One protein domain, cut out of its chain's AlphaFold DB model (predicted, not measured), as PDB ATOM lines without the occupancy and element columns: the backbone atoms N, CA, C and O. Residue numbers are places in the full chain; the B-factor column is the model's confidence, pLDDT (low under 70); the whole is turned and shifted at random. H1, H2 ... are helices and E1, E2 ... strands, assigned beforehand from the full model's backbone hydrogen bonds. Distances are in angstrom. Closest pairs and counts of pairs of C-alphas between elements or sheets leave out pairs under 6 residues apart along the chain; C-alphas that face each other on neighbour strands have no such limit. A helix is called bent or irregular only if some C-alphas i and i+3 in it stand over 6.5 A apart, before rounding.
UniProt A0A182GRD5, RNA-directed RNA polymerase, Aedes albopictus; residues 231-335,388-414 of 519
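This is residues 231 to 335 and 388 to 414 of the 519 residues of the protein "RNA-directed RNA polymerase" of Aedes albopictus (UniProt A0A182GRD5). A small hairpin of two strands, E1 and E2, sits at one end of a helical hairpin, H2 and H3, whose helices run side by side in opposite ways; H5 lies next to the strands at that end, while the short H1 packs on part of H2. Short H4 is near H3, and the long unnamed stretch of residues 304 to 335 arcs past H4 and back toward H5; residues 238 to 246, of which 238 belongs to H1, stick out as a free loop. The printed part has 132 residues with five named helices and two named strands, in the order H1, H2, H3, E1, E2, H4, H5, and the sheet E1 - E2 is antiparallel. The class is mostly helix, and the whole is compact, with a radius of gyration of the C-alphas of 15.4 A and spans of 42 by 39 by 23 A.

E1, residues 287 to 290, and E2, residues 293 to 296, are a hairpin of antiparallel strands at 155 degrees. N 288 and O 295 are 2.9 A apart, and N 295 and O 288 are 3.0 A apart, both within hydrogen-bond range. H5, residues 388 to 403, comes closest to E2 at the C-alphas of Arg 398 and Ile 295, 7.6 A apart. H2, residues 250 to 266, comes closest to E1 at the C-alphas of Pro 250 and Ala 288, 5.8 A apart. H2 and H3, residues 271 to 285, touch as a helical hairpin at a shallow tilt of 13 degrees, opposite ways, with the C-alphas of Val 254 and Ala 285 closest at 5.4 A. H1, residues 231 to 238, forms a helical hairpin with H2, which touches it with residues 257 to 264 alone. Their closest C-alphas, those of Ala 233 and Leu 264, are 6.0 A apart, and they run opposite ways at a shallow tilt of 15 degrees. H1 and H3 are apart. H4, residues 299 to 303, is close to H3 but not clearly touching it, with the C-alphas of Val 299 and Pro 283 closest at 6.8 A. H5 touches no helix. In H1, H2, H4 and H5 every O i to N i+4 pair is within hydrogen-bond range; in H3 it is 9 of 11.

H2 is 24.2 A long and begins at C-alpha 250 (174.121, 188.536, 131.883). H5 is 23.2 A long and ends at C-alpha 403 (162.468, 185.292, 117.922). H3 is 19.9 A long and only just irregular, with C-alphas 280 and 283 6.7 A apart. H1 is 10.7 A long, from C-alpha 231 (186.710, 207.467, 144.787). E1 is 9.5 A, E2 10.3 A and H4 6.3 A long.

The two C-alphas farthest apart are those of Phe 388 and Ala 414, 44.4 A. Residues 336 to 387 are not printed, and C-alphas 335 and 388 are 9.2 A apart across this cut. Of the links that are printed whole, H1 to H2 is long, with 11 residues. Mean pLDDT of the printed part is 87.9; residues 240 to 247 are under 70.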
ATOM      1  N   ALA A 231     185.615 208.434 144.667       85.00
ATOM      2  CA  ALA A 231     186.710 207.467 144.787       85.00
ATOM      3  C   ALA A 231     186.259 206.137 145.417       85.00
ATOM      4  O   ALA A 231     186.684 205.063 144.993       85.00
ATOM      5  N   ARG A 232     185.337 206.192 146.388       80.62
ATOM      6  CA  ARG A 232     184.740 204.998 147.001       80.62
ATOM      7  C   ARG A 232     183.855 204.237 146.015       80.62
ATOM      8  O   ARG A 232     183.895 203.013 145.997       80.62
ATOM      9  N   ALA A 233     183.061 204.944 145.212       84.06
ATOM     10  CA  ALA A 233     182.234 204.314 144.186       84.06
ATOM     11  C   ALA A 233     183.086 203.694 143.066       84.06
ATOM     12  O   ALA A 233     182.804 202.573 142.657       84.06
ATOM     13  N   ILE A 234     184.190 204.338 142.666       87.31
ATOM     14  CA  ILE A 234     185.182 203.749 141.749       87.31
ATOM     15  C   ILE A 234     185.756 202.461 142.352       87.31
ATOM     16  O   ILE A 234     185.795 201.425 141.693       87.31
ATOM     17  N   GLY A 235     186.148 202.496 143.630       84.62
ATOM     18  CA  GLY A 235     186.618 201.308 144.342       84.62
ATOM     19  C   GLY A 235     185.584 200.178 144.361       84.62
ATOM     20  O   GLY A 235     185.950 199.021 144.177       84.62
ATOM     21  N   ALA A 236     184.300 200.502 144.539       81.25
ATOM     22  CA  ALA A 236     183.214 199.522 144.526       81.25
ATOM     23  C   ALA A 236     182.984 198.913 143.134       81.25
ATOM     24  O   ALA A 236     182.735 197.716 143.044       81.25
ATOM     25  N   LEU A 237     183.123 199.706 142.067       84.31
ATOM     26  CA  LEU A 237     182.996 199.233 140.687       84.31
ATOM     27  C   LEU A 237     184.135 198.275 140.293       84.31
ATOM     28  O   LEU A 237     183.912 197.279 139.611       84.31
ATOM     29  N   ILE A 238     185.369 198.573 140.712       84.12
ATOM     30  CA  ILE A 238     186.555 197.784 140.338       84.12
ATOM     31  C   ILE A 238     186.653 196.493 141.165       84.12
ATOM     32  O   ILE A 238     187.085 195.451 140.662       84.12
ATOM     33  N   ILE A 239     186.284 196.542 142.447       78.12
ATOM     34  CA  ILE A 239     186.440 195.406 143.356       78.12
ATOM     35  C   ILE A 239     185.250 194.462 143.207       78.12
ATOM     36  O   ILE A 239     184.165 194.697 143.735       78.12
ATOM     37  N   LYS A 240     185.484 193.325 142.550       63.78
ATOM     38  CA  LYS A 240     184.507 192.236 142.506       63.78
ATOM     39  C   LYS A 240     184.235 191.708 143.927       63.78
ATOM     40  O   LYS A 240     185.197 191.467 144.664       63.78
ATOM     41  N   PRO A 241     182.972 191.435 144.307       60.16
ATOM     42  CA  PRO A 241     182.669 190.721 145.542       60.16
ATOM     43  C   PRO A 241     183.410 189.380 145.568       60.16
ATOM     44  O   PRO A 241     183.114 188.476 144.787       60.16
ATOM     45  N   ILE A 242     184.387 189.244 146.467       54.25
ATOM     46  CA  ILE A 242     185.216 188.030 146.598       54.25
ATOM     47  C   ILE A 242     184.351 186.820 146.999       54.25
ATOM     48  O   ILE A 242     184.674 185.682 146.676       54.25
ATOM     49  N   GLN A 243     183.223 187.074 147.668       46.81
ATOM     50  CA  GLN A 243     182.323 186.059 148.223       46.81
ATOM     51  C   GLN A 243     181.190 185.642 147.266       46.81
ATOM     52  O   GLN A 243     180.480 184.683 147.546       46.81
ATOM     53  N   GLY A 244     181.036 186.319 146.120       52.09
ATOM     54  CA  GLY A 244     180.000 186.030 145.129       52.09
ATOM     55  C   GLY A 244     180.539 185.194 143.972       52.09
ATOM     56  O   GLY A 244     180.801 185.719 142.890       52.09
ATOM     57  N   ALA A 245     180.703 183.886 144.179       52.09
ATOM     58  CA  ALA A 245     180.867 182.934 143.074       52.09
ATOM     59  C   ALA A 245     179.515 182.555 142.436       52.09
ATOM     60  O   ALA A 245     179.434 181.587 141.677       52.09
ATOM     61  N   GLU A 246     178.446 183.285 142.764       62.78
ATOM     62  CA  GLU A 246     177.129 183.021 142.213       62.78
ATOM     63  C   GLU A 246     177.123 183.258 140.705       62.78
ATOM     64  O   GLU A 246     177.699 184.213 140.173       62.78
ATOM     65  N   VAL A 247     176.496 182.322 140.001       62.75
ATOM     66  CA  VAL A 247     176.246 182.428 138.572       62.75
ATOM     67  C   VAL A 247     175.175 183.500 138.399       62.75
ATOM     68  O   VAL A 247     174.003 183.229 138.608       62.75
ATOM     69  N   VAL A 248     175.583 184.722 138.068       73.31
ATOM     70  CA  VAL A 248     174.663 185.837 137.801       73.31
ATOM     71  C   VAL A 248     174.329 185.864 136.311       73.31
ATOM     72  O   VAL A 248     175.224 185.696 135.470       73.31
ATOM     73  N   SER A 249     173.056 186.076 135.968       83.75
ATOM     74  CA  SER A 249     172.643 186.175 134.566       83.75
ATOM     75  C   SER A 249     173.282 187.405 133.889       83.75
ATOM     76  O   SER A 249     173.559 188.413 134.545       83.75
ATOM     77  N   PRO A 250     173.552 187.375 132.569       88.31
ATOM     78  CA  PRO A 250     174.121 188.536 131.883       88.31
ATOM     79  C   PRO A 250     173.253 189.800 132.002       88.31
ATOM     80  O   PRO A 250     173.817 190.885 132.097       88.31
ATOM     81  N   ALA A 251     171.924 189.671 132.073       90.06
ATOM     82  CA  ALA A 251     171.013 190.804 132.251       90.06
ATOM     83  C   ALA A 251     171.214 191.493 133.607       90.06
ATOM     84  O   ALA A 251     171.393 192.704 133.672       90.06
ATOM     85  N   GLU A 252     171.281 190.714 134.686       86.00
ATOM     86  CA  GLU A 252     171.514 191.241 136.033       86.00
ATOM     87  C   GLU A 252     172.878 191.908 136.169       86.00
ATOM     88  O   GLU A 252     172.993 192.937 136.828       86.00
ATOM     89  N   ARG A 253     173.914 191.362 135.517       87.38
ATOM     90  CA  ARG A 253     175.235 192.003 135.504       87.38
ATOM     91  C   ARG A 253     175.212 193.341 134.778       87.38
ATOM     92  O   ARG A 253     175.877 194.259 135.241       87.38
ATOM     93  N   VAL A 254     174.483 193.444 133.662       91.25
ATOM     94  CA  VAL A 254     174.316 194.714 132.944       91.25
ATOM     95  C   VAL A 254     173.645 195.740 133.844       91.25
ATOM     96  O   VAL A 254     174.234 196.788 134.063       91.25
ATOM     97  N   VAL A 255     172.484 195.414 134.416       89.69
ATOM     98  CA  VAL A 255     171.731 196.337 135.285       89.69
ATOM     99  C   VAL A 255     172.561 196.755 136.502       89.69
ATOM    100  O   VAL A 255     172.617 197.933 136.842       89.69
ATOM    101  N   ALA A 256     173.271 195.814 137.132       86.06
ATOM    102  CA  ALA A 256     174.121 196.119 138.280       86.06
ATOM    103  C   ALA A 256     175.289 197.054 137.918       86.06
ATOM    104  O   ALA A 256     175.600 197.966 138.681       86.06
ATOM    105  N   LEU A 257     175.945 196.835 136.774       89.81
ATOM    106  CA  LEU A 257     177.060 197.678 136.332       89.81
ATOM    107  C   LEU A 257     176.588 199.045 135.841       89.81
ATOM    108  O   LEU A 257     177.224 200.042 136.167       89.81
ATOM    109  N   ASP A 258     175.473 199.096 135.117       92.31
ATOM    110  CA  ASP A 258     174.832 200.341 134.700       92.31
ATOM    111  C   ASP A 258     174.475 201.199 135.923       92.31
ATOM    112  O   ASP A 258     174.970 202.323 136.037       92.31
ATOM    113  N   SER A 259     173.784 200.632 136.925       87.62
ATOM    114  CA  SER A 259     173.477 201.343 138.177       87.62
ATOM    115  C   SER A 259     174.745 201.839 138.888       87.62
ATOM    116  O   SER A 259     174.824 203.001 139.300       87.62
ATOM    117  N   GLN A 260     175.793 201.010 138.980       87.38
ATOM    118  CA  GLN A 260     177.070 201.421 139.579       87.38
ATOM    119  C   GLN A 260     177.729 202.588 138.833       87.38
ATOM    120  O   GLN A 260     178.262 203.492 139.478       87.38
ATOM    121  N   ILE A 261     177.670 202.608 137.499       91.00
ATOM    122  CA  ILE A 261     178.176 203.722 136.687       91.00
ATOM    123  C   ILE A 261     177.310 204.971 136.897       91.00
ATOM    124  O   ILE A 261     177.854 206.056 137.113       91.00
ATOM    125  N   MET A 262     175.984 204.840 136.960       88.12
ATOM    126  CA  MET A 262     175.097 205.962 137.295       88.12
ATOM    127  C   MET A 262     175.368 206.510 138.701       88.12
ATOM    128  O   MET A 262     175.328 207.721 138.924       88.12
ATOM    129  N   HIS A 263     175.726 205.661 139.668       85.12
ATOM    130  CA  HIS A 263     176.186 206.121 140.980       85.12
ATOM    131  C   HIS A 263     177.490 206.910 140.933       85.12
ATOM    132  O   HIS A 263     177.658 207.807 141.762       85.12
ATOM    133  N   LEU A 264     178.405 206.615 140.004       88.56
ATOM    134  CA  LEU A 264     179.604 207.435 139.819       88.56
ATOM    135  C   LEU A 264     179.208 208.856 139.433       88.56
ATOM    136  O   LEU A 264     179.621 209.805 140.103       88.56
ATOM    137  N   VAL A 265     178.368 208.994 138.405       88.12
ATOM    138  CA  VAL A 265     177.904 210.298 137.909       88.12
ATOM    139  C   VAL A 265     177.181 211.067 139.012       88.12
ATOM    140  O   VAL A 265     177.526 212.211 139.297       88.12
ATOM    141  N   ARG A 266     176.277 210.405 139.748       79.25
ATOM    142  CA  ARG A 266     175.572 210.997 140.902       79.25
ATOM    143  C   ARG A 266     176.496 211.466 142.025       79.25
ATOM    144  O   ARG A 266     176.128 212.343 142.799       79.25
ATOM    145  N   ARG A 267     177.699 210.902 142.132       82.06
ATOM    146  CA  ARG A 267     178.707 211.313 143.119       82.06
ATOM    147  C   ARG A 267     179.646 212.404 142.601       82.06
ATOM    148  O   ARG A 267     180.474 212.878 143.370       82.06
ATOM    149  N   GLY A 268     179.492 212.839 141.349       82.88
ATOM    150  CA  GLY A 268     180.299 213.887 140.722       82.88
ATOM    151  C   GLY A 268     181.380 213.368 139.774       82.88
ATOM    152  O   GLY A 268     182.335 214.091 139.503       82.88
ATOM    153  N   TYR A 269     181.278 212.121 139.307       90.44
ATOM    154  CA  TYR A 269     182.107 211.645 138.201       90.44
ATOM    155  C   TYR A 269     181.682 212.306 136.887       90.44
ATOM    156  O   TYR A 269     180.503 212.605 136.693       90.44
ATOM    157  N   ASP A 270     182.645 212.521 135.997       93.06
ATOM    158  CA  ASP A 270     182.408 213.188 134.722       93.06
ATOM    159  C   ASP A 270     181.450 212.362 133.829       93.06
ATOM    160  O   ASP A 270     181.703 211.169 133.612       93.06
ATOM    161  N   PRO A 271     180.341 212.946 133.333       92.81
ATOM    162  CA  PRO A 271     179.357 212.213 132.536       92.81
ATOM    163  C   PRO A 271     179.917 211.678 131.216       92.81
ATOM    164  O   PRO A 271     179.589 210.554 130.836       92.81
ATOM    165  N   ASP A 272     180.794 212.426 130.546       95.00
ATOM    166  CA  ASP A 272     181.389 212.003 129.273       95.00
ATOM    167  C   ASP A 272     182.368 210.839 129.501       95.00
ATOM    168  O   ASP A 272     182.381 209.853 128.760       95.00
ATOM    169  N   ALA A 273     183.128 210.875 130.597       94.62
ATOM    170  CA  ALA A 273     183.937 209.740 131.029       94.62
ATOM    171  C   ALA A 273     183.081 208.515 131.405       94.62
ATOM    172  O   ALA A 273     183.497 207.374 131.173       94.62
ATOM    173  N   ALA A 274     181.890 208.716 131.979       94.62
ATOM    174  CA  ALA A 274     180.958 207.630 132.280       94.62
ATOM    175  C   ALA A 274     180.389 206.980 131.011       94.62
ATOM    176  O   ALA A 274     180.225 205.762 130.996       94.62
ATOM    177  N   VAL A 275     180.159 207.748 129.939       95.38
ATOM    178  CA  VAL A 275     179.775 207.214 128.618       95.38
ATOM    179  C   VAL A 275     180.830 206.239 128.101       95.38
ATOM    180  O   VAL A 275     180.503 205.101 127.771       95.38
ATOM    181  N   ILE A 276     182.108 206.636 128.125       95.62
ATOM    182  CA  ILE A 276     183.225 205.775 127.696       95.62
ATOM    183  C   ILE A 276     183.253 204.473 128.508       95.62
ATOM    184  O   ILE A 276     183.445 203.383 127.965       95.62
ATOM    185  N   LEU A 277     183.059 204.582 129.824       93.69
ATOM    186  CA  LEU A 277     183.051 203.438 130.729       93.69
ATOM    187  C   LEU A 277     181.875 202.494 130.447       93.69
ATOM    188  O   LEU A 277     182.061 201.277 130.414       93.69
ATOM    189  N   LEU A 278     180.686 203.046 130.215       93.50
ATOM    190  CA  LEU A 278     179.477 202.291 129.906       93.50
ATOM    191  C   LEU A 278     179.629 201.538 128.583       93.50
ATOM    192  O   LEU A 278     179.435 200.322 128.554       93.50
ATOM    193  N   ASP A 279     180.086 202.221 127.534       94.06
ATOM    194  CA  ASP A 279     180.311 201.634 126.209       94.06
ATOM    195  C   ASP A 279     181.365 200.518 126.233       94.06
ATOM    196  O   ASP A 279     181.266 199.541 125.487       94.06
ATOM    197  N   ALA A 280     182.359 200.613 127.119       91.81
ATOM    198  CA  ALA A 280     183.373 199.578 127.283       91.81
ATOM    199  C   ALA A 280     182.880 198.376 128.112       91.81
ATOM    200  O   ALA A 280     183.185 197.223 127.791       91.81
ATOM    201  N   VAL A 281     182.148 198.625 129.203       91.44
ATOM    202  CA  VAL A 281     181.867 197.615 130.238       91.44
ATOM    203  C   VAL A 281     180.524 196.920 130.031       91.44
ATOM    204  O   VAL A 281     180.448 195.693 130.149       91.44
ATOM    205  N   VAL A 282     179.464 197.660 129.705       90.75
ATOM    206  CA  VAL A 282     178.100 197.114 129.625       90.75
ATOM    207  C   VAL A 282     177.953 196.073 128.505       90.75
ATOM    208  O   VAL A 282     177.463 194.974 128.790       90.75
ATOM    209  N   PRO A 283     178.451 196.293 127.269       91.12
ATOM    210  CA  PRO A 283     178.409 195.265 126.225       91.12
ATOM    211  C   PRO A 283     179.182 193.992 126.596       91.12
ATOM    212  O   PRO A 283     178.790 192.884 126.224       91.12
ATOM    213  N   TYR A 284     180.265 194.122 127.367       90.81
ATOM    214  CA  TYR A 284     181.003 192.968 127.873       90.81
ATOM    215  C   TYR A 284     180.212 192.216 128.956       90.81
ATOM    216  O   TYR A 284     180.151 190.984 128.938       90.81
ATOM    217  N   ALA A 285     179.549 192.934 129.865       90.62
ATOM    218  CA  ALA A 285     178.691 192.358 130.901       90.62
ATOM    219  C   ALA A 285     177.475 191.611 130.327       90.62
ATOM    220  O   ALA A 285     177.081 190.563 130.857       90.62
ATOM    221  N   ALA A 286     176.953 192.095 129.198       93.44
ATOM    222  CA  ALA A 286     175.872 191.479 128.435       93.44
ATOM    223  C   ALA A 286     176.245 190.113 127.830       93.44
ATOM    224  O   ALA A 286     175.363 189.378 127.374       93.44
ATOM    225  N   ARG A 287     177.537 189.752 127.823       91.69
ATOM    226  CA  ARG A 287     178.043 188.495 127.270       91.69
ATOM    227  C   ARG A 287     178.286 187.445 128.350       91.69
ATOM    228  O   ARG A 287     179.148 187.602 129.215       91.69
ATOM    229  N   ALA A 288     177.614 186.303 128.256       86.50
ATOM    230  CA  ALA A 288     177.910 185.130 129.077       86.50
ATOM    231  C   ALA A 288     178.672 184.080 128.258       86.50
ATOM    232  O   ALA A 288     178.218 183.657 127.192       86.50
ATOM    233  N   LYS A 289     179.844 183.658 128.754       83.56
ATOM    234  CA  LYS A 289     180.557 182.484 128.232       83.56
ATOM    235  C   LYS A 289     179.901 181.228 128.790       83.56
ATOM    236  O   LYS A 289     179.691 181.130 129.995       83.56
ATOM    237  N   LEU A 290     179.603 180.285 127.911       78.50
ATOM    238  CA  LEU A 290     178.910 179.042 128.226       78.50
ATOM    239  C   LEU A 290     179.723 177.859 127.700       78.50
ATOM    240  O   LEU A 290     180.723 178.035 127.004       78.50
ATOM    241  N   ALA A 291     179.298 176.639 128.033       75.75
ATOM    242  CA  ALA A 291     179.982 175.432 127.568       75.75
ATOM    243  C   ALA A 291     180.002 175.340 126.029       75.75
ATOM    244  O   ALA A 291     180.966 174.844 125.455       75.75
ATOM    245  N   GLN A 292     178.959 175.849 125.363       78.94
ATOM    246  CA  GLN A 292     178.808 175.844 123.906       78.94
ATOM    247  C   GLN A 292     178.841 177.275 123.342       78.94
ATOM    248  O   GLN A 292     177.884 177.777 122.754       78.94
ATOM    249  N   GLY A 293     179.973 177.956 123.522       85.88
ATOM    250  CA  GLY A 293     180.217 179.284 122.955       85.88
ATOM    251  C   GLY A 293     179.826 180.421 123.896       85.88
ATOM    252  O   GLY A 293     180.144 180.402 125.083       85.88
ATOM    253  N   ALA A 294     179.198 181.466 123.362       88.56
ATOM    254  CA  ALA A 294     178.758 182.607 124.154       88.56
ATOM    255  C   ALA A 294     177.395 183.105 123.680       88.56
ATOM    256  O   ALA A 294     177.095 183.060 122.488       88.56
ATOM    257  N   ILE A 295     176.609 183.615 124.621       89.69
ATOM    258  CA  ILE A 295     175.397 184.387 124.343       89.69
ATOM    259  C   ILE A 295     175.666 185.846 124.693       89.69
ATOM    260  O   ILE A 295     176.406 186.128 125.637       89.69
ATOM    261  N   THR A 296     175.094 186.761 123.916       94.50
ATOM    262  CA  THR A 296     175.212 188.205 124.143       94.50
ATOM    263  C   THR A 296     173.831 188.823 123.990       94.50
ATOM    264  O   THR A 296     173.158 188.546 122.996       94.50
ATOM    265  N   ILE A 297     173.402 189.626 124.963       95.81
ATOM    266  CA  ILE A 297     172.191 190.443 124.816       95.81
ATOM    267  C   ILE A 297     172.489 191.539 123.776       95.81
ATOM    268  O   ILE A 297     173.501 192.228 123.922       95.81
ATOM    269  N   PRO A 298     171.666 191.718 122.728       95.88
ATOM    270  CA  PRO A 298     171.910 192.756 121.731       95.88
ATOM    271  C   PRO A 298     171.843 194.155 122.348       95.88
ATOM    272  O   PRO A 298     170.943 194.438 123.134       95.88
ATOM    273  N   VAL A 299     172.743 195.051 121.935       93.75
ATOM    274  CA  VAL A 299     172.823 196.432 122.454       93.75
ATOM    275  C   VAL A 299     171.490 197.176 122.327       93.75
ATOM    276  O   VAL A 299     171.089 197.856 123.264       93.75
ATOM    277  N   GLY A 300     170.757 196.979 121.225       94.56
ATOM    278  CA  GLY A 300     169.431 197.579 121.047       94.56
ATOM    279  C   GLY A 300     168.449 197.210 122.164       94.56
ATOM    280  O   GLY A 300     167.718 198.072 122.627       94.56
ATOM    281  N   TYR A 301     168.495 195.971 122.666       96.50
ATOM    282  CA  TYR A 301     167.664 195.531 123.790       96.50
ATOM    283  C   TYR A 301     168.141 196.109 125.131       96.50
ATOM    284  O   TYR A 301     167.321 196.411 125.995       96.50
ATOM    285  N   LEU A 302     169.459 196.291 125.300       95.56
ATOM    286  CA  LEU A 302     170.020 196.945 126.490       95.56
ATOM    287  C   LEU A 302     169.489 198.374 126.619       95.56
ATOM    288  O   LEU A 302     169.027 198.761 127.684       95.56
ATOM    289  N   MET A 303     169.508 199.112 125.507       94.44
ATOM    290  CA  MET A 303     169.137 200.524 125.449       94.44
ATOM    291  C   MET A 303     167.628 200.778 125.515       94.44
ATOM    292  O   MET A 303     167.245 201.926 125.725       94.44
ATOM    293  N   MET A 304     166.784 199.763 125.312       94.38
ATOM    294  CA  MET A 304     165.322 199.881 125.342       94.38
ATOM    295  C   MET A 304     164.788 200.226 126.732       94.38
ATOM    296  O   MET A 304     165.315 199.756 127.734       94.38
ATOM    297  N   SER A 305     163.684 200.978 126.775       90.19
ATOM    298  CA  SER A 305     162.967 201.284 128.017       90.19
ATOM    299  C   SER A 305     162.543 199.998 128.723       90.19
ATOM    300  O   SER A 305     162.036 199.073 128.082       90.19
ATOM    301  N   PHE A 306     162.678 199.961 130.048       86.50
ATOM    302  CA  PHE A 306     162.196 198.836 130.845       86.50
ATOM    303  C   PHE A 306     160.709 198.548 130.601       86.50
ATOM    304  O   PHE A 306     160.298 197.398 130.483       86.50
ATOM    305  N   LEU A 307     159.899 199.597 130.448       84.31
ATOM    306  CA  LEU A 307     158.462 199.483 130.202       84.31
ATOM    307  C   LEU A 307     158.141 198.830 128.837       84.31
ATOM    308  O   LEU A 307     156.992 198.493 128.561       84.31
ATOM    309  N   ASP A 308     159.119 198.721 127.929       89.00
ATOM    310  CA  ASP A 308     159.027 197.980 126.658       89.00
ATOM    311  C   ASP A 308     159.666 196.586 126.772       89.00
ATOM    312  O   ASP A 308     159.991 195.952 125.768       89.00
ATOM    313  N   ASN A 309     159.841 196.103 128.004       92.81
ATOM    314  CA  ASN A 309     160.619 194.928 128.372       92.81
ATOM    315  C   ASN A 309     162.112 195.043 128.028       92.81
ATOM    316  O   ASN A 309     162.748 194.012 127.870       92.81
ATOM    317  N   GLY A 310     162.685 196.241 127.877       93.19
ATOM    318  CA  GLY A 310     164.135 196.443 127.744       93.19
ATOM    319  C   GLY A 310     164.882 196.357 129.080       93.19
ATOM    320  O   GLY A 310     164.292 196.032 130.109       93.19
ATOM    321  N   LEU A 311     166.185 196.662 129.080       92.88
ATOM    322  CA  LEU A 311     166.985 196.738 130.319       92.88
ATOM    323  C   LEU A 311     167.284 198.164 130.791       92.88
ATOM    324  O   LEU A 311     167.889 198.322 131.845       92.88
ATOM    325  N   ASP A 312     166.877 199.171 130.021       92.06
ATOM    326  CA  ASP A 312     167.082 200.597 130.285       92.06
ATOM    327  C   ASP A 312     168.538 201.007 130.577       92.06
ATOM    328  O   ASP A 312     168.793 202.058 131.152       92.06
ATOM    329  N   ALA A 313     169.500 200.197 130.128       92.69
ATOM    330  CA  ALA A 313     170.924 200.428 130.318       92.69
ATOM    331  C   ALA A 313     171.446 201.348 129.211       92.69
ATOM    332  O   ALA A 313     171.448 200.991 128.024       92.69
ATOM    333  N   GLY A 314     171.886 202.547 129.577       91.19
ATOM    334  CA  GLY A 314     172.292 203.542 128.598       91.19
ATOM    335  C   GLY A 314     172.925 204.777 129.207       91.19
ATOM    336  O   GLY A 314     173.076 204.884 130.411       91.19
ATOM    337  N   HIS A 315     173.347 205.708 128.356       94.81
ATOM    338  CA  HIS A 315     174.188 206.829 128.776       94.81
ATOM    339  C   HIS A 315     173.539 207.706 129.859       94.81
ATOM    340  O   HIS A 315     172.318 207.904 129.828       94.81
ATOM    341  N   PRO A 316     174.338 208.284 130.778       92.38
ATOM    342  CA  PRO A 316     173.830 209.204 131.791       92.38
ATOM    343  C   PRO A 316     173.018 210.345 131.168       92.38
ATOM    344  O   PRO A 316     173.374 210.858 130.108       92.38
ATOM    345  N   TYR A 317     171.938 210.756 131.839       91.19
ATOM    346  CA  TYR A 317     171.039 211.829 131.382       91.19
ATOM    347  C   TYR A 317     170.385 211.577 130.015       91.19
ATOM    348  O   TYR A 317     170.029 212.516 129.299       91.19
ATOM    349  N   THR A 318     170.227 210.309 129.635       92.94
ATOM    350  CA  THR A 318     169.484 209.907 128.441       92.94
ATOM    351  C   THR A 318     168.412 208.892 128.801       92.94
ATOM    352  O   THR A 318     168.603 208.049 129.678       92.94
ATOM    353  N   ALA A 319     167.293 208.938 128.085       90.19
ATOM    354  CA  ALA A 319     166.222 207.965 128.228       90.19
ATOM    355  C   ALA A 319     165.816 207.404 126.872       90.19
ATOM    356  O   ALA A 319     165.966 208.061 125.834       90.19
ATOM    357  N   ALA A 320     165.299 206.180 126.886       90.56
ATOM    358  CA  ALA A 320     164.720 205.560 125.708       90.56
ATOM    359  C   ALA A 320     163.272 206.029 125.506       90.56
ATOM    360  O   ALA A 320     162.471 205.917 126.438       90.56
ATOM    361  N   PRO A 321     162.898 206.503 124.306       89.62
ATOM    362  CA  PRO A 321     161.492 206.710 123.985       89.62
ATOM    363  C   PRO A 321     160.740 205.370 123.964       89.62
ATOM    364  O   PRO A 321     161.337 204.310 123.760       89.62
ATOM    365  N   ARG A 322     159.414 205.423 124.140       89.25
ATOM    366  CA  ARG A 322     158.535 204.252 124.002       89.25
ATOM    367  C   ARG A 322     158.523 203.798 122.542       89.25
ATOM    368  O   ARG A 322     158.189 204.586 121.659       89.25
ATOM    369  N   VAL A 323     158.862 202.538 122.297       91.06
ATOM    370  CA  VAL A 323     158.925 201.943 120.946       91.06
ATOM    371  C   VAL A 323     158.041 200.702 120.799       91.06
ATOM    372  O   VAL A 323     157.969 200.124 119.715       91.06
ATOM    373  N   GLY A 324     157.326 200.330 121.865       90.88
ATOM    374  CA  GLY A 324     156.454 199.163 121.925       90.88
ATOM    375  C   GLY A 324     157.144 197.971 122.583       90.88
ATOM    376  O   GLY A 324     158.334 197.726 122.382       90.88
ATOM    377  N   ALA A 325     156.378 197.222 123.376       92.19
ATOM    378  CA  ALA A 325     156.905 196.107 124.147       92.19
ATOM    379  C   ALA A 325     157.378 194.961 123.241       92.19
ATOM    380  O   ALA A 325     156.655 194.510 122.350       92.19
ATOM    381  N   VAL A 326     158.582 194.455 123.508       95.12
ATOM    382  CA  VAL A 326     159.126 193.249 122.863       95.12
ATOM    383  C   VAL A 326     159.005 192.038 123.786       95.12
ATOM    384  O   VAL A 326     158.589 192.152 124.938       95.12
ATOM    385  N   ALA A 327     159.359 190.849 123.293       95.25
ATOM    386  CA  ALA A 327     159.378 189.650 124.124       95.25
ATOM    387  C   ALA A 327     160.360 189.827 125.303       95.25
ATOM    388  O   ALA A 327     161.532 190.135 125.052       95.25
ATOM    389  N   PRO A 328     159.932 189.599 126.558       93.62
ATOM    390  CA  PRO A 328     160.796 189.769 127.718       93.62
ATOM    391  C   PRO A 328     161.946 188.762 127.710       93.62
ATOM    392  O   PRO A 328     161.791 187.615 127.277       93.62
ATOM    393  N   ILE A 329     163.104 189.204 128.191       93.56
ATOM    394  CA  ILE A 329     164.288 188.373 128.375       93.56
ATOM    395  C   ILE A 329     163.962 187.231 129.347       93.56
ATOM    396  O   ILE A 329     163.371 187.471 130.401       93.56
ATOM    397  N   PRO A 330     164.319 185.977 129.026       92.56
ATOM    398  CA  PRO A 330     164.135 184.879 129.960       92.56
ATOM    399  C   PRO A 330     164.920 185.146 131.245       92.56
ATOM    400  O   PRO A 330     166.095 185.501 131.176       92.56
ATOM    401  N   THR A 331     164.308 184.923 132.403       87.44
ATOM    402  CA  THR A 331     164.992 184.990 133.703       87.44
ATOM    403  C   THR A 331     165.652 183.647 134.011       87.44
ATOM    404  O   THR A 331     165.175 182.587 133.596       87.44
ATOM    405  N   MET A 332     166.800 183.659 134.692       84.75
ATOM    406  CA  MET A 332     167.412 182.418 135.161       84.75
ATOM    407  C   MET A 332     166.718 181.968 136.445       84.75
ATOM    408  O   MET A 332     166.928 182.544 137.505       84.75
ATOM    409  N   GLU A 333     165.928 180.905 136.359       85.62
ATOM    410  CA  GLU A 333     165.338 180.272 137.536       85.62
ATOM    411  C   GLU A 333     166.304 179.226 138.100       85.62
ATOM    412  O   GLU A 333     166.589 178.208 137.459       85.62
ATOM    413  N   LEU A 334     166.813 179.464 139.310       85.12
ATOM    414  CA  LEU A 334     167.516 178.437 140.071       85.12
ATOM    415  C   LEU A 334     166.475 177.504 140.689       85.12
ATOM    416  O   LEU A 334     165.703 177.906 141.552       85.12
ATOM    417  N   ARG A 335     166.424 176.255 140.220       85.94
ATOM    418  CA  ARG A 335     165.461 175.264 140.703       85.94
ATOM    419  C   ARG A 335     166.019 173.854 140.575       85.94
ATOM    420  O   ARG A 335     166.524 173.468 139.525       85.94
ATOM    421  N   PHE A 388     173.091 172.971 135.609       86.19
ATOM    422  CA  PHE A 388     171.939 172.507 134.826       86.19
ATOM    423  C   PHE A 388     170.915 173.620 134.586       86.19
ATOM    424  O   PHE A 388     170.443 173.771 133.455       86.19
ATOM    425  N   CYS A 389     170.623 174.434 135.605       87.25
ATOM    426  CA  CYS A 389     169.753 175.606 135.462       87.25
ATOM    427  C   CYS A 389     170.321 176.592 134.436       87.25
ATOM    428  O   CYS A 389     169.599 177.033 133.542       87.25
ATOM    429  N   LEU A 390     171.635 176.839 134.477       84.06
ATOM    430  CA  LEU A 390     172.315 177.684 133.498       84.06
ATOM    431  C   LEU A 390     172.187 177.145 132.063       84.06
ATOM    432  O   LEU A 390     171.932 177.916 131.144       84.06
ATOM    433  N   ARG A 391     172.310 175.825 131.851       86.88
ATOM    434  CA  ARG A 391     172.119 175.202 130.522       86.88
ATOM    435  C   ARG A 391     170.676 175.307 130.024       86.88
ATOM    436  O   ARG A 391     170.441 175.504 128.832       86.88
ATOM    437  N   ARG A 392     169.696 175.155 130.920       89.12
ATOM    438  CA  ARG A 392     168.280 175.362 130.585       89.12
ATOM    439  C   ARG A 392     168.042 176.811 130.169       89.12
ATOM    440  O   ARG A 392     167.497 177.041 129.092       89.12
ATOM    441  N   HIS A 393     168.515 177.747 130.985       88.00
ATOM    442  CA  HIS A 393     168.442 179.174 130.709       88.00
ATOM    443  C   HIS A 393     169.123 179.517 129.379       88.00
ATOM    444  O   HIS A 393     168.520 180.194 128.561       88.00
ATOM    445  N   GLU A 394     170.303 178.961 129.083       89.19
ATOM    446  CA  GLU A 394     170.979 179.118 127.788       89.19
ATOM    447  C   GLU A 394     170.082 178.743 126.603       89.19
ATOM    448  O   GLU A 394     169.981 179.490 125.627       89.19
ATOM    449  N   ARG A 395     169.428 177.580 126.661       91.38
ATOM    450  CA  ARG A 395     168.542 177.119 125.586       91.38
ATOM    451  C   ARG A 395     167.365 178.070 125.396       91.38
ATOM    452  O   ARG A 395     167.008 178.384 124.260       91.38
ATOM    453  N   ASP A 396     166.754 178.491 126.494       92.56
ATOM    454  CA  ASP A 396     165.578 179.354 126.466       92.56
ATOM    455  C   ASP A 396     165.968 180.763 125.975       92.56
ATOM    456  O   ASP A 396     165.286 181.335 125.125       92.56
ATOM    457  N   PHE A 397     167.156 181.235 126.354       92.56
ATOM    458  CA  PHE A 397     167.776 182.462 125.864       92.56
ATOM    459  C   PHE A 397     168.050 182.426 124.356       92.56
ATOM    460  O   PHE A 397     167.730 183.371 123.642       92.56
ATOM    461  N   ARG A 398     168.597 181.325 123.825       93.44
ATOM    462  CA  ARG A 398     168.822 181.167 122.373       93.44
ATOM    463  C   ARG A 398     167.512 181.158 121.589       93.44
ATOM    464  O   ARG A 398     167.427 181.765 120.525       93.44
ATOM    465  N   LYS A 399     166.478 180.494 122.113       95.44
ATOM    466  CA  LYS A 399     165.134 180.518 121.514       95.44
ATOM    467  C   LYS A 399     164.549 181.925 121.507       95.44
ATOM    468  O   LYS A 399     163.919 182.298 120.522       95.44
ATOM    469  N   TRP A 400     164.744 182.669 122.593       95.44
ATOM    470  CA  TRP A 400     164.329 184.061 122.697       95.44
ATOM    471  C   TRP A 400     165.063 184.934 121.676       95.44
ATOM    472  O   TRP A 400     164.396 185.567 120.865       95.44
ATOM    473  N   LEU A 401     166.399 184.866 121.607       95.12
ATOM    474  CA  LEU A 401     167.204 185.602 120.620       95.12
ATOM    475  C   LEU A 401     166.737 185.357 119.180       95.12
ATOM    476  O   LEU A 401     166.605 186.301 118.412       95.12
ATOM    477  N   ASN A 402     166.441 184.105 118.819       95.25
ATOM    478  CA  ASN A 402     165.993 183.758 117.465       95.25
ATOM    479  C   ASN A 402     164.614 184.336 117.104       95.25
ATOM    480  O   ASN A 402     164.275 184.404 115.925       95.25
ATOM    481  N   LYS A 403     163.798 184.690 118.101       95.81
ATOM    482  CA  LYS A 403     162.468 185.292 117.922       95.81
ATOM    483  C   LYS A 403     162.469 186.801 118.148       95.81
ATOM    484  O   LYS A 403     161.454 187.447 117.908       95.81
ATOM    485  N   LEU A 404     163.568 187.343 118.667       96.12
ATOM    486  CA  LEU A 404     163.657 188.729 119.074       96.12
ATOM    487  C   LEU A 404     163.753 189.620 117.834       96.12
ATOM    488  O   LEU A 404     164.708 189.538 117.066       96.12
ATOM    489  N   SER A 405     162.760 190.487 117.669       95.19
ATOM    490  CA  SER A 405     162.780 191.578 116.697       95.19
ATOM    491  C   SER A 405     162.947 192.877 117.467       95.19
ATOM    492  O   SER A 405     162.140 193.168 118.350       95.19
ATOM    493  N   LEU A 406     164.015 193.620 117.178       95.88
ATOM    494  CA  LEU A 406     164.343 194.847 117.896       95.88
ATOM    495  C   LEU A 406     164.076 196.070 117.023       95.88
ATOM    496  O   LEU A 406     164.575 196.118 115.895       95.88
ATOM    497  N   PRO A 407     163.346 197.074 117.535       94.06
ATOM    498  CA  PRO A 407     163.320 198.382 116.907       94.06
ATOM    499  C   PRO A 407     164.684 199.072 117.060       94.06
ATOM    500  O   PRO A 407     165.462 198.775 117.971       94.06
ATOM    501  N   THR A 408     164.967 200.036 116.186       93.19
ATOM    502  CA  THR A 408     166.084 200.960 116.401       93.19
ATOM    503  C   THR A 408     165.721 201.893 117.548       93.19
ATOM    504  O   THR A 408     164.748 202.639 117.453       93.19
ATOM    505  N   VAL A 409     166.507 201.862 118.622       93.62
ATOM    506  CA  VAL A 409     166.317 202.738 119.779       93.62
ATOM    507  C   VAL A 409     167.498 203.676 119.901       93.62
ATOM    508  O   VAL A 409     168.639 203.238 120.024       93.62
ATOM    509  N   THR A 410     167.199 204.969 119.909       94.38
ATOM    510  CA  THR A 410     168.165 206.019 120.214       94.38
ATOM    511  C   THR A 410     167.736 206.676 121.510       94.38
ATOM    512  O   THR A 410     166.662 207.278 121.583       94.38
ATOM    513  N   ARG A 411     168.570 206.553 122.543       93.56
ATOM    514  CA  ARG A 411     168.352 207.273 123.795       93.56
ATOM    515  C   ARG A 411     168.719 208.733 123.592       93.56
ATOM    516  O   ARG A 411     169.718 209.036 122.943       93.56
ATOM    517  N   THR A 412     167.913 209.644 124.123       94.19
ATOM    518  CA  THR A 412     168.162 211.080 123.960       94.19
ATOM    519  C   THR A 412     168.013 211.815 125.276       94.19
ATOM    520  O   THR A 412     167.249 211.410 126.154       94.19
ATOM    521  N   ARG A 413     168.736 212.929 125.391       90.88
ATOM    522  CA  ARG A 413     168.570 213.865 126.500       90.88
ATOM    523  C   ARG A 413     167.193 214.518 126.493       90.88
ATOM    524  O   ARG A 413     166.605 214.661 127.549       90.88
ATOM    525  N   ALA A 414     166.639 214.817 125.318       89.31
ATOM    526  CA  ALA A 414     165.282 215.350 125.201       89.31
ATOM    527  C   ALA A 414     164.229 214.376 125.757       89.31
ATOM    528  O   ALA A 414     163.309 214.804 126.439       89.31
TER     529      ALA A 414